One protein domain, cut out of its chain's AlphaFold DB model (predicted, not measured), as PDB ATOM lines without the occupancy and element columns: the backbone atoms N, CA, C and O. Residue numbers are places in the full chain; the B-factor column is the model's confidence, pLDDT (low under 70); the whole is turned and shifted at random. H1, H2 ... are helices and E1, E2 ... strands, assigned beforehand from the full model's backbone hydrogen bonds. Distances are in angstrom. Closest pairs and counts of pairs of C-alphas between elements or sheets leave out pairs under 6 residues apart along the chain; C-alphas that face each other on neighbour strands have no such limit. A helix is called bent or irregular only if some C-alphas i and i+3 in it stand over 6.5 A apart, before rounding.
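AT A GLANCE: This is residues 148 to 199 and 208 to 262 of the 262 residues of a protein of Adineta steineri (UniProt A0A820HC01). Two long helices, H2 and H3, run opposite ways to each other as a slightly crossed pair, and the short helix H4, near the middle of the domain, packs on H2 between this pair and H1 on its other side. The first residues, 148 to 149, pair with residues 172 to 173 of E1 as a small parallel ribbon beside H1 and the first residues of H2, while residues 234 to 249 make a long loop from H3 back to H4. The printed part has 107 residues, with four named helices and one named strand in the order H1, E1, H2, H3, H4; the class is mostly helix. The whole is compact and rounded, with a radius of gyration of the C-alphas of 13.7 A and spans of 37 by 31 by 28 A.

IN THESE COORDINATES: H1 is residues 154 to 167, 18.7 A from first to last C-alpha, and begins at C-alpha 154 at (135.427, 119.021, 123.978). It is neither bent nor irregular, but only just: C-alphas 164 and 167 are 6.2 A apart. E1 is residues 171 to 173, 6.4 A long. H2 is residues 179 to 197, 27.7 A long. H3, the longest helix, is residues 208 to 233, 36.5 A long, and begins at C-alpha 208 at (121.560, 141.840, 104.915). H4 is residues 250 to 259, 14.4 A long, and ends at C-alpha 259 at (124.283, 133.455, 117.755).

HOW THE PARTS SIT: H2 is the hub and touches the three other helices. H2 and H3 touch, the C-alphas of Tyr 194 and Ile 218 being closest at 6.4 A; they run opposite ways at a tilt of 36 degrees, only just steep. H2 touches H4 with residues 184 to 191 alone, closest at the C-alphas of Tyr 188 and Ile 258, 6.2 A, at a steep tilt of 48 degrees, the same way. H1 and H4 touch, with the C-alphas of His 161 and Leu 253 closest at 5.9 A; they run the same way at 34.7 degrees, a tilt only just shallow. H1 and H2 only just touch, and only at their ends, with 3 pairs of C-alphas within 8 A, the closest those of Ile 157 and Cys 180 at 6.6 A. H3 and H4 are close but not clearly touching: the closest C-alphas, of Arg 223 and Phe 251, are 7.0 A apart. H1 and H3 are apart. E1 pairs with no named strand. In H1, H2, H3 and H4 every O i to N i+4 pair is within hydrogen-bond range.

THE WHOLE: The two C-alphas farthest apart, those of Pro 208 and Gly 236, are 40.7 A from each other. Residues 200 to 207 are cut out, and C-alphas 199 and 208 are 15.0 A apart across the cut. The link from H3 to H4, 16 residues, is long; those from H1 to E1 and from E1 to H2 are tight. The mean pLDDT of the printed part is 78.2, and residues 197 to 199, 208, 211, 229 to 246 and 261 to 262 are under 70.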
ATOM      1  N   VAL A 148     123.043 122.165 133.025       94.75
ATOM      2  CA  VAL A 148     124.012 122.937 133.817       94.75
ATOM      3  C   VAL A 148     125.418 122.480 133.455       94.75
ATOM      4  O   VAL A 148     125.737 121.300 133.581       94.75
ATOM      5  N   VAL A 149     126.263 123.414 133.028       93.88
ATOM      6  CA  VAL A 149     127.652 123.143 132.650       93.88
ATOM      7  C   VAL A 149     128.581 123.705 133.713       93.88
ATOM      8  O   VAL A 149     128.535 124.890 134.055       93.88
ATOM      9  N   ILE A 150     129.433 122.826 134.229       92.62
ATOM     10  CA  ILE A 150     130.481 123.123 135.198       92.62
ATOM     11  C   ILE A 150     131.753 122.528 134.614       92.62
ATOM     12  O   ILE A 150     131.822 121.317 134.423       92.62
ATOM     13  N   GLU A 151     132.738 123.377 134.331       87.62
ATOM     14  CA  GLU A 151     133.966 122.982 133.631       87.62
ATOM     15  C   GLU A 151     133.668 122.366 132.247       87.62
ATOM     16  O   GLU A 151     133.055 123.033 131.412       87.62
ATOM     17  N   GLY A 152     134.095 121.127 131.989       85.25
ATOM     18  CA  GLY A 152     133.849 120.389 130.751       85.25
ATOM     19  C   GLY A 152     134.968 120.495 129.713       85.25
ATOM     20  O   GLY A 152     135.710 121.479 129.666       85.25
ATOM     21  N   GLY A 153     135.065 119.461 128.879       84.44
ATOM     22  CA  GLY A 153     136.001 119.360 127.756       84.44
ATOM     23  C   GLY A 153     135.298 119.473 126.402       84.44
ATOM     24  O   GLY A 153     134.187 119.994 126.300       84.44
ATOM     25  N   LEU A 154     135.929 118.945 125.355       83.38
ATOM     26  CA  LEU A 154     135.427 119.021 123.978       83.38
ATOM     27  C   LEU A 154     134.078 118.313 123.778       83.38
ATOM     28  O   LEU A 154     133.169 118.873 123.166       83.38
ATOM     29  N   GLU A 155     133.884 117.144 124.392       83.75
ATOM     30  CA  GLU A 155     132.591 116.441 124.369       83.75
ATOM     31  C   GLU A 155     131.460 117.269 124.997       83.75
ATOM     32  O   GLU A 155     130.316 117.254 124.540       83.75
ATOM     33  N   THR A 156     131.782 118.085 126.004       89.25
ATOM     34  CA  THR A 156     130.810 119.004 126.602       89.25
ATOM     35  C   THR A 156     130.390 120.094 125.615       89.25
ATOM     36  O   THR A 156     129.211 120.439 125.575       89.25
ATOM     37  N   ILE A 157     131.298 120.594 124.768       90.94
ATOM     38  CA  ILE A 157     130.963 121.561 123.707       90.94
ATOM     39  C   ILE A 157     129.977 120.942 122.715       90.94
ATOM     40  O   ILE A 157     128.951 121.560 122.419       90.94
ATOM     41  N   LYS A 158     130.234 119.708 122.257       89.00
ATOM     42  CA  LYS A 158     129.323 118.982 121.352       89.00
ATOM     43  C   LYS A 158     127.933 118.839 121.967       89.00
ATOM     44  O   LYS A 158     126.939 119.162 121.317       89.00
ATOM     45  N   LYS A 159     127.863 118.433 123.240       89.12
ATOM     46  CA  LYS A 159     126.603 118.257 123.977       89.12
ATOM     47  C   LYS A 159     125.857 119.576 124.200       89.12
ATOM     48  O   LYS A 159     124.631 119.607 124.081       89.12
ATOM     49  N   VAL A 160     126.557 120.669 124.505       92.56
ATOM     50  CA  VAL A 160     125.950 122.010 124.601       92.56
ATOM     51  C   VAL A 160     125.384 122.424 123.247       92.56
ATOM     52  O   VAL A 160     124.221 122.817 123.172       92.56
ATOM     53  N   HIS A 161     126.157 122.264 122.174       92.31
ATOM     54  CA  HIS A 161     125.715 122.572 120.818       92.31
ATOM     55  C   HIS A 161     124.490 121.765 120.403       92.31
ATOM     56  O   HIS A 161     123.499 122.340 119.954       92.31
ATOM     57  N   GLU A 162     124.496 120.450 120.612       89.06
ATOM     58  CA  GLU A 162     123.332 119.604 120.352       89.06
ATOM     59  C   GLU A 162     122.089 120.112 121.101       89.06
ATOM     60  O   GLU A 162     121.018 120.273 120.507       89.06
ATOM     61  N   ASN A 163     122.237 120.437 122.385       88.06
ATOM     62  CA  ASN A 163     121.121 120.872 123.213       88.06
ATOM     63  C   ASN A 163     120.573 122.250 122.831       88.06
ATOM     64  O   ASN A 163     119.354 122.409 122.738       88.06
ATOM     65  N   VAL A 164     121.435 123.224 122.537       90.38
ATOM     66  CA  VAL A 164     121.013 124.570 122.115       90.38
ATOM     67  C   VAL A 164     120.414 124.531 120.704       90.38
ATOM     68  O   VAL A 164     119.320 125.052 120.449       90.38
ATOM     69  N   ILE A 165     121.104 123.888 119.761       89.75
ATOM     70  CA  ILE A 165     120.765 123.935 118.335       89.75
ATOM     71  C   ILE A 165     119.631 122.977 117.979       89.75
ATOM     72  O   ILE A 165     118.723 123.391 117.251       89.75
ATOM     73  N   LYS A 166     119.632 121.746 118.496       85.50
ATOM     74  CA  LYS A 166     118.627 120.726 118.154       85.50
ATOM     75  C   LYS A 166     117.537 120.621 119.214       85.50
ATOM     76  O   LYS A 166     116.374 120.843 118.889       85.50
ATOM     77  N   ASN A 167     117.902 120.350 120.469       82.38
ATOM     78  CA  ASN A 167     116.921 119.979 121.503       82.38
ATOM     79  C   ASN A 167     116.197 121.167 122.151       82.38
ATOM     80  O   ASN A 167     115.223 120.957 122.867       82.38
ATOM     81  N   LYS A 168     116.653 122.403 121.903       85.88
ATOM     82  CA  LYS A 168     116.099 123.636 122.495       85.88
ATOM     83  C   LYS A 168     116.128 123.631 124.028       85.88
ATOM     84  O   LYS A 168     115.305 124.285 124.661       85.88
ATOM     85  N   ILE A 169     117.081 122.915 124.619       86.56
ATOM     86  CA  ILE A 169     117.259 122.860 126.069       86.56
ATOM     87  C   ILE A 169     118.085 124.082 126.502       86.56
ATOM     88  O   ILE A 169     119.200 124.262 125.999       86.56
ATOM     89  N   PRO A 170     117.580 124.927 127.422       90.19
ATOM     90  CA  PRO A 170     118.350 126.027 127.982       90.19
ATOM     91  C   PRO A 170     119.621 125.531 128.677       90.19
ATOM     92  O   PRO A 170     119.604 124.527 129.391       90.19
ATOM     93  N   VAL A 171     120.715 126.274 128.500       92.75
ATOM     94  CA  VAL A 171     122.021 125.948 129.082       92.75
ATOM     95  C   VAL A 171     122.432 127.017 130.091       92.75
ATOM     96  O   VAL A 171     122.511 128.202 129.763       92.75
ATOM     97  N   LEU A 172     122.721 126.593 131.320       93.94
ATOM     98  CA  LEU A 172     123.290 127.415 132.382       93.94
ATOM     99  C   LEU A 172     124.794 127.152 132.485       93.94
ATOM    100  O   LEU A 172     125.219 126.063 132.866       93.94
ATOM    101  N   LEU A 173     125.597 128.170 132.188       93.56
ATOM    102  CA  LEU A 173     127.054 128.124 132.295       93.56
ATOM    103  C   LEU A 173     127.502 128.707 133.639       93.56
ATOM    104  O   LEU A 173     127.183 129.858 133.952       93.56
ATOM    105  N   LEU A 174     128.277 127.954 134.420       92.69
ATOM    106  CA  LEU A 174     128.858 128.447 135.667       92.69
ATOM    107  C   LEU A 174     130.249 129.057 135.424       92.69
ATOM    108  O   LEU A 174     131.272 128.426 135.654       92.69
ATOM    109  N   GLN A 175     130.297 130.310 134.966       91.56
ATOM    110  CA  GLN A 175     131.566 131.007 134.716       91.56
ATOM    111  C   GLN A 175     132.482 131.027 135.962       91.56
ATOM    112  O   GLN A 175     132.054 131.277 137.090       91.56
ATOM    113  N   GLY A 176     133.776 130.824 135.736       88.94
ATOM    114  CA  GLY A 176     134.846 130.747 136.726       88.94
ATOM    115  C   GLY A 176     135.201 129.320 137.146       88.94
ATOM    116  O   GLY A 176     136.008 129.150 138.068       88.94
ATOM    117  N   THR A 177     134.594 128.304 136.523       89.12
ATOM    118  CA  THR A 177     134.889 126.888 136.788       89.12
ATOM    119  C   THR A 177     136.033 126.330 135.949       89.12
ATOM    120  O   THR A 177     136.531 125.270 136.306       89.12
ATOM    121  N   GLY A 178     136.470 127.028 134.895       85.81
ATOM    122  CA  GLY A 178     137.469 126.541 133.938       85.81
ATOM    123  C   GLY A 178     136.864 125.785 132.750       85.81
ATOM    124  O   GLY A 178     135.646 125.816 132.544       85.81
ATOM    125  N   GLY A 179     137.729 125.125 131.973       85.50
ATOM    126  CA  GLY A 179     137.360 124.287 130.826       85.50
ATOM    127  C   GLY A 179     136.550 125.013 129.747       85.50
ATOM    128  O   GLY A 179     136.656 126.231 129.561       85.50
ATOM    129  N   CYS A 180     135.693 124.258 129.061       86.81
ATOM    130  CA  CYS A 180     134.817 124.786 128.019       86.81
ATOM    131  C   CYS A 180     133.812 125.816 128.558       86.81
ATOM    132  O   CYS A 180     133.440 126.741 127.840       86.81
ATOM    133  N   CYS A 181     133.407 125.721 129.829       89.88
ATOM    134  CA  CYS A 181     132.469 126.663 130.435       89.88
ATOM    135  C   CYS A 181     132.996 128.109 130.407       89.88
ATOM    136  O   CYS A 181     132.265 129.038 130.053       89.88
ATOM    137  N   ASP A 182     134.275 128.309 130.737       87.31
ATOM    138  CA  ASP A 182     134.904 129.633 130.670       87.31
ATOM    139  C   ASP A 182     135.171 130.080 129.235       87.31
ATOM    140  O   ASP A 182     135.143 131.284 128.963       87.31
ATOM    141  N   LEU A 183     135.398 129.134 128.322       85.75
ATOM    142  CA  LEU A 183     135.509 129.412 126.896       85.75
ATOM    143  C   LEU A 183     134.185 129.977 126.363       85.75
ATOM    144  O   LEU A 183     134.166 131.120 125.912       85.75
ATOM    145  N   PHE A 184     133.067 129.262 126.542       89.69
ATOM    146  CA  PHE A 184     131.725 129.736 126.178       89.69
ATOM    147  C   PHE A 184     131.405 131.105 126.783       89.69
ATOM    148  O   PHE A 184     130.916 131.993 126.083       89.69
ATOM    149  N   ALA A 185     131.685 131.301 128.076       90.00
ATOM    150  CA  ALA A 185     131.418 132.571 128.744       90.00
ATOM    151  C   ALA A 185     132.216 133.727 128.116       90.00
ATOM    152  O   ALA A 185     131.662 134.800 127.883       90.00
ATOM    153  N   LYS A 186     133.501 133.518 127.804       86.00
ATOM    154  CA  LYS A 186     134.338 134.531 127.144       86.00
ATOM    155  C   LYS A 186     133.878 134.807 125.716       86.00
ATOM    156  O   LYS A 186     133.762 135.978 125.365       86.00
ATOM    157  N   CYS A 187     133.570 133.771 124.931       85.62
ATOM    158  CA  CYS A 187     132.978 133.928 123.600       85.62
ATOM    159  C   CYS A 187     131.722 134.794 123.667       85.62
ATOM    160  O   CYS A 187     131.572 135.728 122.887       85.62
ATOM    161  N   TYR A 188     130.840 134.507 124.626       88.50
ATOM    162  CA  TYR A 188     129.588 135.228 124.805       88.50
ATOM    163  C   TYR A 188     129.809 136.708 125.145       88.50
ATOM    164  O   TYR A 188     129.197 137.579 124.530       88.50
ATOM    165  N   HIS A 189     130.710 137.009 126.087       87.44
ATOM    166  CA  HIS A 189     131.034 138.392 126.455       87.44
ATOM    167  C   HIS A 189     131.639 139.170 125.285       87.44
ATOM    168  O   HIS A 189     131.223 140.295 125.027       87.44
ATOM    169  N   LEU A 190     132.571 138.559 124.550       83.69
ATOM    170  CA  LEU A 190     133.188 139.181 123.381       83.69
ATOM    171  C   LEU A 190     132.180 139.379 122.240       83.69
ATOM    172  O   LEU A 190     132.161 140.440 121.622       83.69
ATOM    173  N   TYR A 191     131.319 138.392 121.971       84.69
ATOM    174  CA  TYR A 191     130.268 138.499 120.955       84.69
ATOM    175  C   TYR A 191     129.357 139.689 121.254       84.69
ATOM    176  O   TYR A 191     129.093 140.496 120.364       84.69
ATOM    177  N   ASN A 192     128.945 139.826 122.519       85.25
ATOM    178  CA  ASN A 192     128.135 140.945 122.973       85.25
ATOM    179  C   ASN A 192     128.875 142.274 122.866       85.25
ATOM    180  O   ASN A 192     128.285 143.208 122.351       85.25
ATOM    181  N   GLU A 193     130.137 142.367 123.297       82.94
ATOM    182  CA  GLU A 193     130.947 143.590 123.177       82.94
ATOM    183  C   GLU A 193     130.971 144.091 121.726       82.94
ATOM    184  O   GLU A 193     130.710 145.265 121.457       82.94
ATOM    185  N   TYR A 194     131.217 143.189 120.775       76.44
ATOM    186  CA  TYR A 194     131.236 143.544 119.363       76.44
ATOM    187  C   TYR A 194     129.844 143.852 118.793       76.44
ATOM    188  O   TYR A 194     129.718 144.768 117.981       76.44
ATOM    189  N   HIS A 195     128.799 143.145 119.231       75.00
ATOM    190  CA  HIS A 195     127.426 143.402 118.787       75.00
ATOM    191  C   HIS A 195     126.851 144.702 119.356       75.00
ATOM    192  O   HIS A 195     126.185 145.439 118.634       75.00
ATOM    193  N   THR A 196     127.097 145.022 120.629       71.06
ATOM    194  CA  THR A 196     126.595 146.250 121.261       71.06
ATOM    195  C   THR A 196     127.325 147.486 120.756       71.06
ATOM    196  O   THR A 196     126.682 148.505 120.534       71.06
ATOM    197  N   ASN A 197     128.633 147.389 120.489       59.78
ATOM    198  CA  ASN A 197     129.401 148.487 119.889       59.78
ATOM    199  C   ASN A 197     129.015 148.756 118.420       59.78
ATOM    200  O   ASN A 197     129.340 149.814 117.890       59.78
ATOM    201  N   GLY A 198     128.315 147.820 117.770       54.81
ATOM    202  CA  GLY A 198     127.760 147.979 116.424       54.81
ATOM    203  C   GLY A 198     126.352 148.586 116.377       54.81
ATOM    204  O   GLY A 198     125.877 148.889 115.283       54.81
ATOM    205  N   LYS A 199     125.679 148.772 117.526       53.62
ATOM    206  CA  LYS A 199     124.350 149.400 117.613       53.62
ATOM    207  C   LYS A 199     124.469 150.902 117.874       53.62
ATOM    208  O   LYS A 199     124.232 151.371 118.984       53.62
ATOM    209  N   PRO A 208     121.069 143.182 104.595       68.69
ATOM    210  CA  PRO A 208     121.560 141.840 104.915       68.69
ATOM    211  C   PRO A 208     123.015 141.552 104.515       68.69
ATOM    212  O   PRO A 208     123.708 140.827 105.235       68.69
ATOM    213  N   SER A 209     123.498 142.112 103.399       70.81
ATOM    214  CA  SER A 209     124.890 141.949 102.950       70.81
ATOM    215  C   SER A 209     125.896 142.550 103.944       70.81
ATOM    216  O   SER A 209     126.870 141.901 104.331       70.81
ATOM    217  N   THR A 210     125.596 143.747 104.452       71.69
ATOM    218  CA  THR A 210     126.431 144.501 105.395       71.69
ATOM    219  C   THR A 210     126.407 143.865 106.786       71.69
ATOM    220  O   THR A 210     127.432 143.787 107.463       71.69
ATOM    221  N   MET A 211     125.251 143.342 107.204       67.62
ATOM    222  CA  MET A 211     125.116 142.581 108.452       67.62
ATOM    223  C   MET A 211     125.943 141.293 108.433       67.62
ATOM    224  O   MET A 211     126.607 140.962 109.416       67.62
ATOM    225  N   LYS A 212     125.952 140.586 107.298       73.62
ATOM    226  CA  LYS A 212     126.743 139.365 107.131       73.62
ATOM    227  C   LYS A 212     128.245 139.647 107.204       73.62
ATOM    228  O   LYS A 212     128.954 138.947 107.921       73.62
ATOM    229  N   GLU A 213     128.725 140.696 106.537       77.31
ATOM    230  CA  GLU A 213     130.134 141.108 106.617       77.31
ATOM    231  C   GLU A 213     130.551 141.506 108.038       77.31
ATOM    232  O   GLU A 213     131.618 141.101 108.506       77.31
ATOM    233  N   LYS A 214     129.699 142.247 108.759       73.75
ATOM    234  CA  LYS A 214     129.935 142.565 110.175       73.75
ATOM    235  C   LYS A 214     130.035 141.291 111.018       73.75
ATOM    236  O   LYS A 214     130.974 141.168 111.802       73.75
ATOM    237  N   ASN A 215     129.131 140.328 110.838       75.19
ATOM    238  CA  ASN A 215     129.155 139.070 111.590       75.19
ATOM    239  C   ASN A 215     130.430 138.260 111.331       75.19
ATOM    240  O   ASN A 215     131.031 137.776 112.291       75.19
ATOM    241  N   GLU A 216     130.895 138.184 110.083       81.56
ATOM    242  CA  GLU A 216     132.161 137.522 109.740       81.56
ATOM    243  C   GLU A 216     133.374 138.229 110.363       81.56
ATOM    244  O   GLU A 216     134.271 137.578 110.903       81.56
ATOM    245  N   GLN A 217     133.393 139.566 110.393       79.50
ATOM    246  CA  GLN A 217     134.455 140.310 111.085       79.50
ATOM    247  C   GLN A 217     134.461 140.052 112.597       79.50
ATOM    248  O   GLN A 217     135.526 139.920 113.207       79.50
ATOM    249  N   ILE A 218     133.282 139.984 113.220       76.38
ATOM    250  CA  ILE A 218     133.137 139.661 114.646       76.38
ATOM    251  C   ILE A 218     133.635 138.242 114.908       76.38
ATOM    252  O   ILE A 218     134.408 138.016 115.838       76.38
ATOM    253  N   LYS A 219     133.228 137.300 114.061       81.31
ATOM    254  CA  LYS A 219     133.616 135.895 114.128       81.31
ATOM    255  C   LYS A 219     135.129 135.708 114.004       81.31
ATOM    256  O   LYS A 219     135.722 135.033 114.840       81.31
ATOM    257  N   SER A 220     135.771 136.388 113.054       81.88
ATOM    258  CA  SER A 220     137.231 136.375 112.892       81.88
ATOM    259  C   SER A 220     137.962 136.899 114.139       81.88
ATOM    260  O   SER A 220     138.845 136.220 114.664       81.88
ATOM    261  N   LYS A 221     137.537 138.046 114.691       78.19
ATOM    262  CA  LYS A 221     138.122 138.616 115.925       78.19
ATOM    263  C   LYS A 221     137.910 137.730 117.152       78.19
ATOM    264  O   LYS A 221     138.757 137.683 118.047       78.19
ATOM    265  N   LEU A 222     136.761 137.058 117.229       76.81
ATOM    266  CA  LEU A 222     136.464 136.098 118.288       76.81
ATOM    267  C   LEU A 222     137.412 134.907 118.224       76.81
ATOM    268  O   LEU A 222     137.977 134.546 119.257       76.81
ATOM    269  N   ARG A 223     137.605 134.340 117.029       82.06
ATOM    270  CA  ARG A 223     138.469 133.179 116.808       82.06
ATOM    271  C   ARG A 223     139.894 133.456 117.276       82.06
ATOM    272  O   ARG A 223     140.374 132.747 118.152       82.06
ATOM    273  N   GLU A 224     140.487 134.564 116.829       79.00
ATOM    274  CA  GLU A 224     141.839 134.994 117.227       79.00
ATOM    275  C   GLU A 224     141.980 135.132 118.757       79.00
ATOM    276  O   GLU A 224     142.935 134.652 119.374       79.00
ATOM    277  N   LYS A 225     141.000 135.761 119.420       73.31
ATOM    278  CA  LYS A 225     141.032 135.928 120.880       73.31
ATOM    279  C   LYS A 225     140.899 134.602 121.628       73.31
ATOM    280  O   LYS A 225     141.522 134.437 122.679       73.31
ATOM    281  N   LEU A 226     140.073 133.686 121.136       71.06
ATOM    282  CA  LEU A 226     139.829 132.397 121.787       71.06
ATOM    283  C   LEU A 226     140.991 131.442 121.618       71.06
ATOM    284  O   LEU A 226     141.356 130.781 122.582       71.06
ATOM    285  N   GLU A 227     141.619 131.468 120.457       72.88
ATOM    286  CA  GLU A 227     142.897 130.832 120.173       72.88
ATOM    287  C   GLU A 227     143.970 131.222 121.217       72.88
ATOM    288  O   GLU A 227     144.641 130.369 121.802       72.88
ATOM    289  N   ILE A 228     144.082 132.511 121.562       71.12
ATOM    290  CA  ILE A 228     144.992 132.980 122.627       71.12
ATOM    291  C   ILE A 228     144.573 132.465 124.015       71.12
ATOM    292  O   ILE A 228     145.421 132.202 124.874       71.12
ATOM    293  N   ILE A 229     143.268 132.380 124.276       67.31
ATOM    294  CA  ILE A 229     142.723 131.930 125.561       67.31
ATOM    295  C   ILE A 229     142.935 130.428 125.756       67.31
ATOM    296  O   ILE A 229     143.325 130.031 126.854       67.31
ATOM    297  N   ASP A 230     142.683 129.623 124.728       66.12
ATOM    298  CA  ASP A 230     142.838 128.171 124.758       66.12
ATOM    299  C   ASP A 230     144.295 127.796 125.035       66.12
ATOM    300  O   ASP A 230     144.570 127.110 126.015       66.12
ATOM    301  N   ASN A 231     145.246 128.417 124.330       67.31
ATOM    302  CA  ASN A 231     146.682 128.242 124.586       67.31
ATOM    303  C   ASN A 231     147.105 128.577 126.030       67.31
ATOM    304  O   ASN A 231     148.078 128.027 126.545       67.31
ATOM    305  N   LYS A 232     146.409 129.509 126.698       66.62
ATOM    306  CA  LYS A 232     146.669 129.853 128.108       66.62
ATOM    307  C   LYS A 232     146.035 128.868 129.086       66.62
ATOM    308  O   LYS A 232     146.545 128.724 130.195       66.62
ATOM    309  N   LEU A 233     144.903 128.270 128.721       61.00
ATOM    310  CA  LEU A 233     144.208 127.274 129.537       61.00
ATOM    311  C   LEU A 233     144.862 125.891 129.402       61.00
ATOM    312  O   LEU A 233     144.944 125.178 130.398       61.00
ATOM    313  N   ASN A 234     145.388 125.577 128.217       59.78
ATOM    314  CA  ASN A 234     146.020 124.315 127.846       59.78
ATOM    315  C   ASN A 234     147.452 124.562 127.318       59.78
ATOM    316  O   ASN A 234     147.712 124.470 126.117       59.78
ATOM    317  N   PRO A 235     148.419 124.925 128.181       55.47
ATOM    318  CA  PRO A 235     149.779 125.213 127.734       55.47
ATOM    319  C   PRO A 235     150.443 123.955 127.148       55.47
ATOM    320  O   PRO A 235     150.751 123.015 127.877       55.47
ATOM    321  N   GLY A 236     150.675 123.952 125.831       50.66
ATOM    322  CA  GLY A 236     151.326 122.857 125.098       50.66
ATOM    323  C   GLY A 236     150.465 122.185 124.022       50.66
ATOM    324  O   GLY A 236     151.016 121.443 123.211       50.66
ATOM    325  N   SER A 237     149.160 122.466 123.952       48.84
ATOM    326  CA  SER A 237     148.341 122.103 122.791       48.84
ATOM    327  C   SER A 237     148.603 123.104 121.665       48.84
ATOM    328  O   SER A 237     148.395 124.305 121.827       48.84
ATOM    329  N   THR A 238     149.090 122.650 120.514       42.00
ATOM    330  CA  THR A 238     149.128 123.492 119.313       42.00
ATOM    331  C   THR A 238     147.688 123.809 118.901       42.00
ATOM    332  O   THR A 238     146.866 122.895 118.841       42.00
ATOM    333  N   MET A 239     147.378 125.086 118.629       42.03
ATOM    334  CA  MET A 239     146.030 125.601 118.290       42.03
ATOM    335  C   MET A 239     145.231 124.723 117.315       42.03
ATOM    336  O   MET A 239     144.016 124.626 117.432       42.03
ATOM    337  N   ASN A 240     145.908 124.044 116.386       42.91
ATOM    338  CA  ASN A 240     145.268 123.176 115.399       42.91
ATOM    339  C   ASN A 240     144.711 121.862 115.970       42.91
ATOM    340  O   ASN A 240     144.091 121.129 115.220       42.91
ATOM    341  N   SER A 241     144.961 121.515 117.237       48.62
ATOM    342  CA  SER A 241     144.612 120.191 117.783       48.62
ATOM    343  C   SER A 241     143.385 120.168 118.694       48.62
ATOM    344  O   SER A 241     142.784 119.112 118.841       48.62
ATOM    345  N   SER A 242     143.016 121.292 119.325       53.44
ATOM    346  CA  SER A 242     141.912 121.339 120.308       53.44
ATOM    347  C   SER A 242     140.661 122.056 119.787       53.44
ATOM    348  O   SER A 242     139.551 121.675 120.145       53.44
ATOM    349  N   ILE A 243     140.817 123.066 118.919       58.31
ATOM    350  CA  ILE A 243     139.686 123.766 118.275       58.31
ATOM    351  C   ILE A 243     139.280 123.074 116.970       58.31
ATOM    352  O   ILE A 243     138.112 123.123 116.610       58.31
ATOM    353  N   GLU A 244     140.196 122.359 116.322       61.31
ATOM    354  CA  GLU A 244     139.921 121.474 115.189       61.31
ATOM    355  C   GLU A 244     140.431 120.069 115.527       61.31
ATOM    356  O   GLU A 244     141.568 119.715 115.236       61.31
ATOM    357  N   GLN A 245     139.603 119.259 116.188       62.59
ATOM    358  CA  GLN A 245     139.935 117.856 116.464       62.59
ATOM    359  C   GLN A 245     138.988 116.950 115.688       62.59
ATOM    360  O   GLN A 245     137.792 117.226 115.619       62.59
ATOM    361  N   ASP A 246     139.514 115.884 115.085       68.19
ATOM    362  CA  ASP A 246     138.733 114.905 114.315       68.19
ATOM    363  C   ASP A 246     137.910 115.533 113.168       68.19
ATOM    364  O   ASP A 246     136.843 115.045 112.800       68.19
ATOM    365  N   GLY A 247     138.397 116.650 112.611       77.56
ATOM    366  CA  GLY A 247     137.711 117.420 111.564       77.56
ATOM    367  C   GLY A 247     136.552 118.294 112.064       77.56
ATOM    368  O   GLY A 247     135.793 118.816 111.248       77.56
ATOM    369  N   ILE A 248     136.395 118.454 113.381       79.75
ATOM    370  CA  ILE A 248     135.338 119.257 114.003       79.75
ATOM    371  C   ILE A 248     135.911 120.602 114.445       79.75
ATOM    372  O   ILE A 248     136.749 120.634 115.341       79.75
ATOM    373  N   ASP A 249     135.397 121.701 113.885       87.06
ATOM    374  CA  ASP A 249     135.672 123.051 114.384       87.06
ATOM    375  C   ASP A 249     134.779 123.352 115.610       87.06
ATOM    376  O   ASP A 249     133.591 123.669 115.501       87.06
ATOM    377  N   TYR A 250     135.341 123.224 116.810       83.06
ATOM    378  CA  TYR A 250     134.652 123.491 118.075       83.06
ATOM    379  C   TYR A 250     134.348 124.974 118.287       83.06
ATOM    380  O   TYR A 250     133.403 125.299 119.015       83.06
ATOM    381  N   PHE A 251     135.109 125.878 117.666       84.38
ATOM    382  CA  PHE A 251     134.799 127.302 117.711       84.38
ATOM    383  C   PHE A 251     133.486 127.581 116.975       84.38
ATOM    384  O   PHE A 251     132.632 128.287 117.521       84.38
ATOM    385  N   GLU A 252     133.270 126.962 115.813       87.00
ATOM    386  CA  GLU A 252     132.001 127.055 115.079       87.00
ATOM    387  C   GLU A 252     130.817 126.570 115.918       87.00
ATOM    388  O   GLU A 252     129.779 127.235 115.979       87.00
ATOM    389  N   LEU A 253     130.983 125.454 116.635       90.38
ATOM    390  CA  LEU A 253     129.943 124.942 117.530       90.38
ATOM    391  C   LEU A 253     129.597 125.954 118.631       90.38
ATOM    392  O   LEU A 253     128.419 126.194 118.911       90.38
ATOM    393  N   ILE A 254     130.605 126.571 119.253       89.44
ATOM    394  CA  ILE A 254     130.394 127.581 120.297       89.44
ATOM    395  C   ILE A 254     129.714 128.826 119.726       89.44
ATOM    396  O   ILE A 254     128.749 129.323 120.315       89.44
ATOM    397  N   TYR A 255     130.200 129.324 118.589       88.00
ATOM    398  CA  TYR A 255     129.655 130.509 117.935       88.00
ATOM    399  C   TYR A 255     128.177 130.312 117.583       88.00
ATOM    400  O   TYR A 255     127.346 131.138 117.966       88.00
ATOM    401  N   ALA A 256     127.827 129.174 116.976       90.06
ATOM    402  CA  ALA A 256     126.447 128.838 116.630       90.06
ATOM    403  C   ALA A 256     125.517 128.832 117.857       90.06
ATOM    404  O   ALA A 256     124.372 129.286 117.781       90.06
ATOM    405  N   CYS A 257     125.997 128.354 119.014       91.38
ATOM    406  CA  CYS A 257     125.219 128.392 120.257       91.38
ATOM    407  C   CYS A 257     124.910 129.821 120.713       91.38
ATOM    408  O   CYS A 257     123.825 130.083 121.228       91.38
ATOM    409  N   ILE A 258     125.882 130.722 120.571       88.50
ATOM    410  CA  ILE A 258     125.778 132.111 121.026       88.50
ATOM    411  C   ILE A 258     124.907 132.930 120.077       88.50
ATOM    412  O   ILE A 258     124.063 133.690 120.541       88.50
ATOM    413  N   GLU A 259     125.071 132.749 118.768       84.62
ATOM    414  CA  GLU A 259     124.283 133.455 117.755       84.62
ATOM    415  C   GLU A 259     122.791 133.105 117.849       84.62
ATOM    416  O   GLU A 259     121.928 133.977 117.744       84.62
ATOM    417  N   ARG A 260     122.467 131.839 118.143       81.62
ATOM    418  CA  ARG A 260     121.081 131.361 118.277       81.62
ATOM    419  C   ARG A 260     120.352 131.870 119.526       81.62
ATOM    420  O   ARG A 260     119.212 131.492 119.774       81.62
ATOM    421  N   ARG A 261     120.987 132.710 120.342       65.00
ATOM    422  CA  ARG A 261     120.393 133.249 121.571       65.00
ATOM    423  C   ARG A 261     119.280 134.288 121.316       65.00
ATOM    424  O   ARG A 261     118.733 134.794 122.294       65.00
ATOM    425  N   ASN A 262     118.956 134.571 120.046       39.16
ATOM    426  CA  ASN A 262     117.882 135.462 119.591       39.16
ATOM    427  C   ASN A 262     116.626 134.696 119.164       39.16
ATOM    428  O   ASN A 262     116.751 133.785 118.312       39.16
TER     429      ASN A 262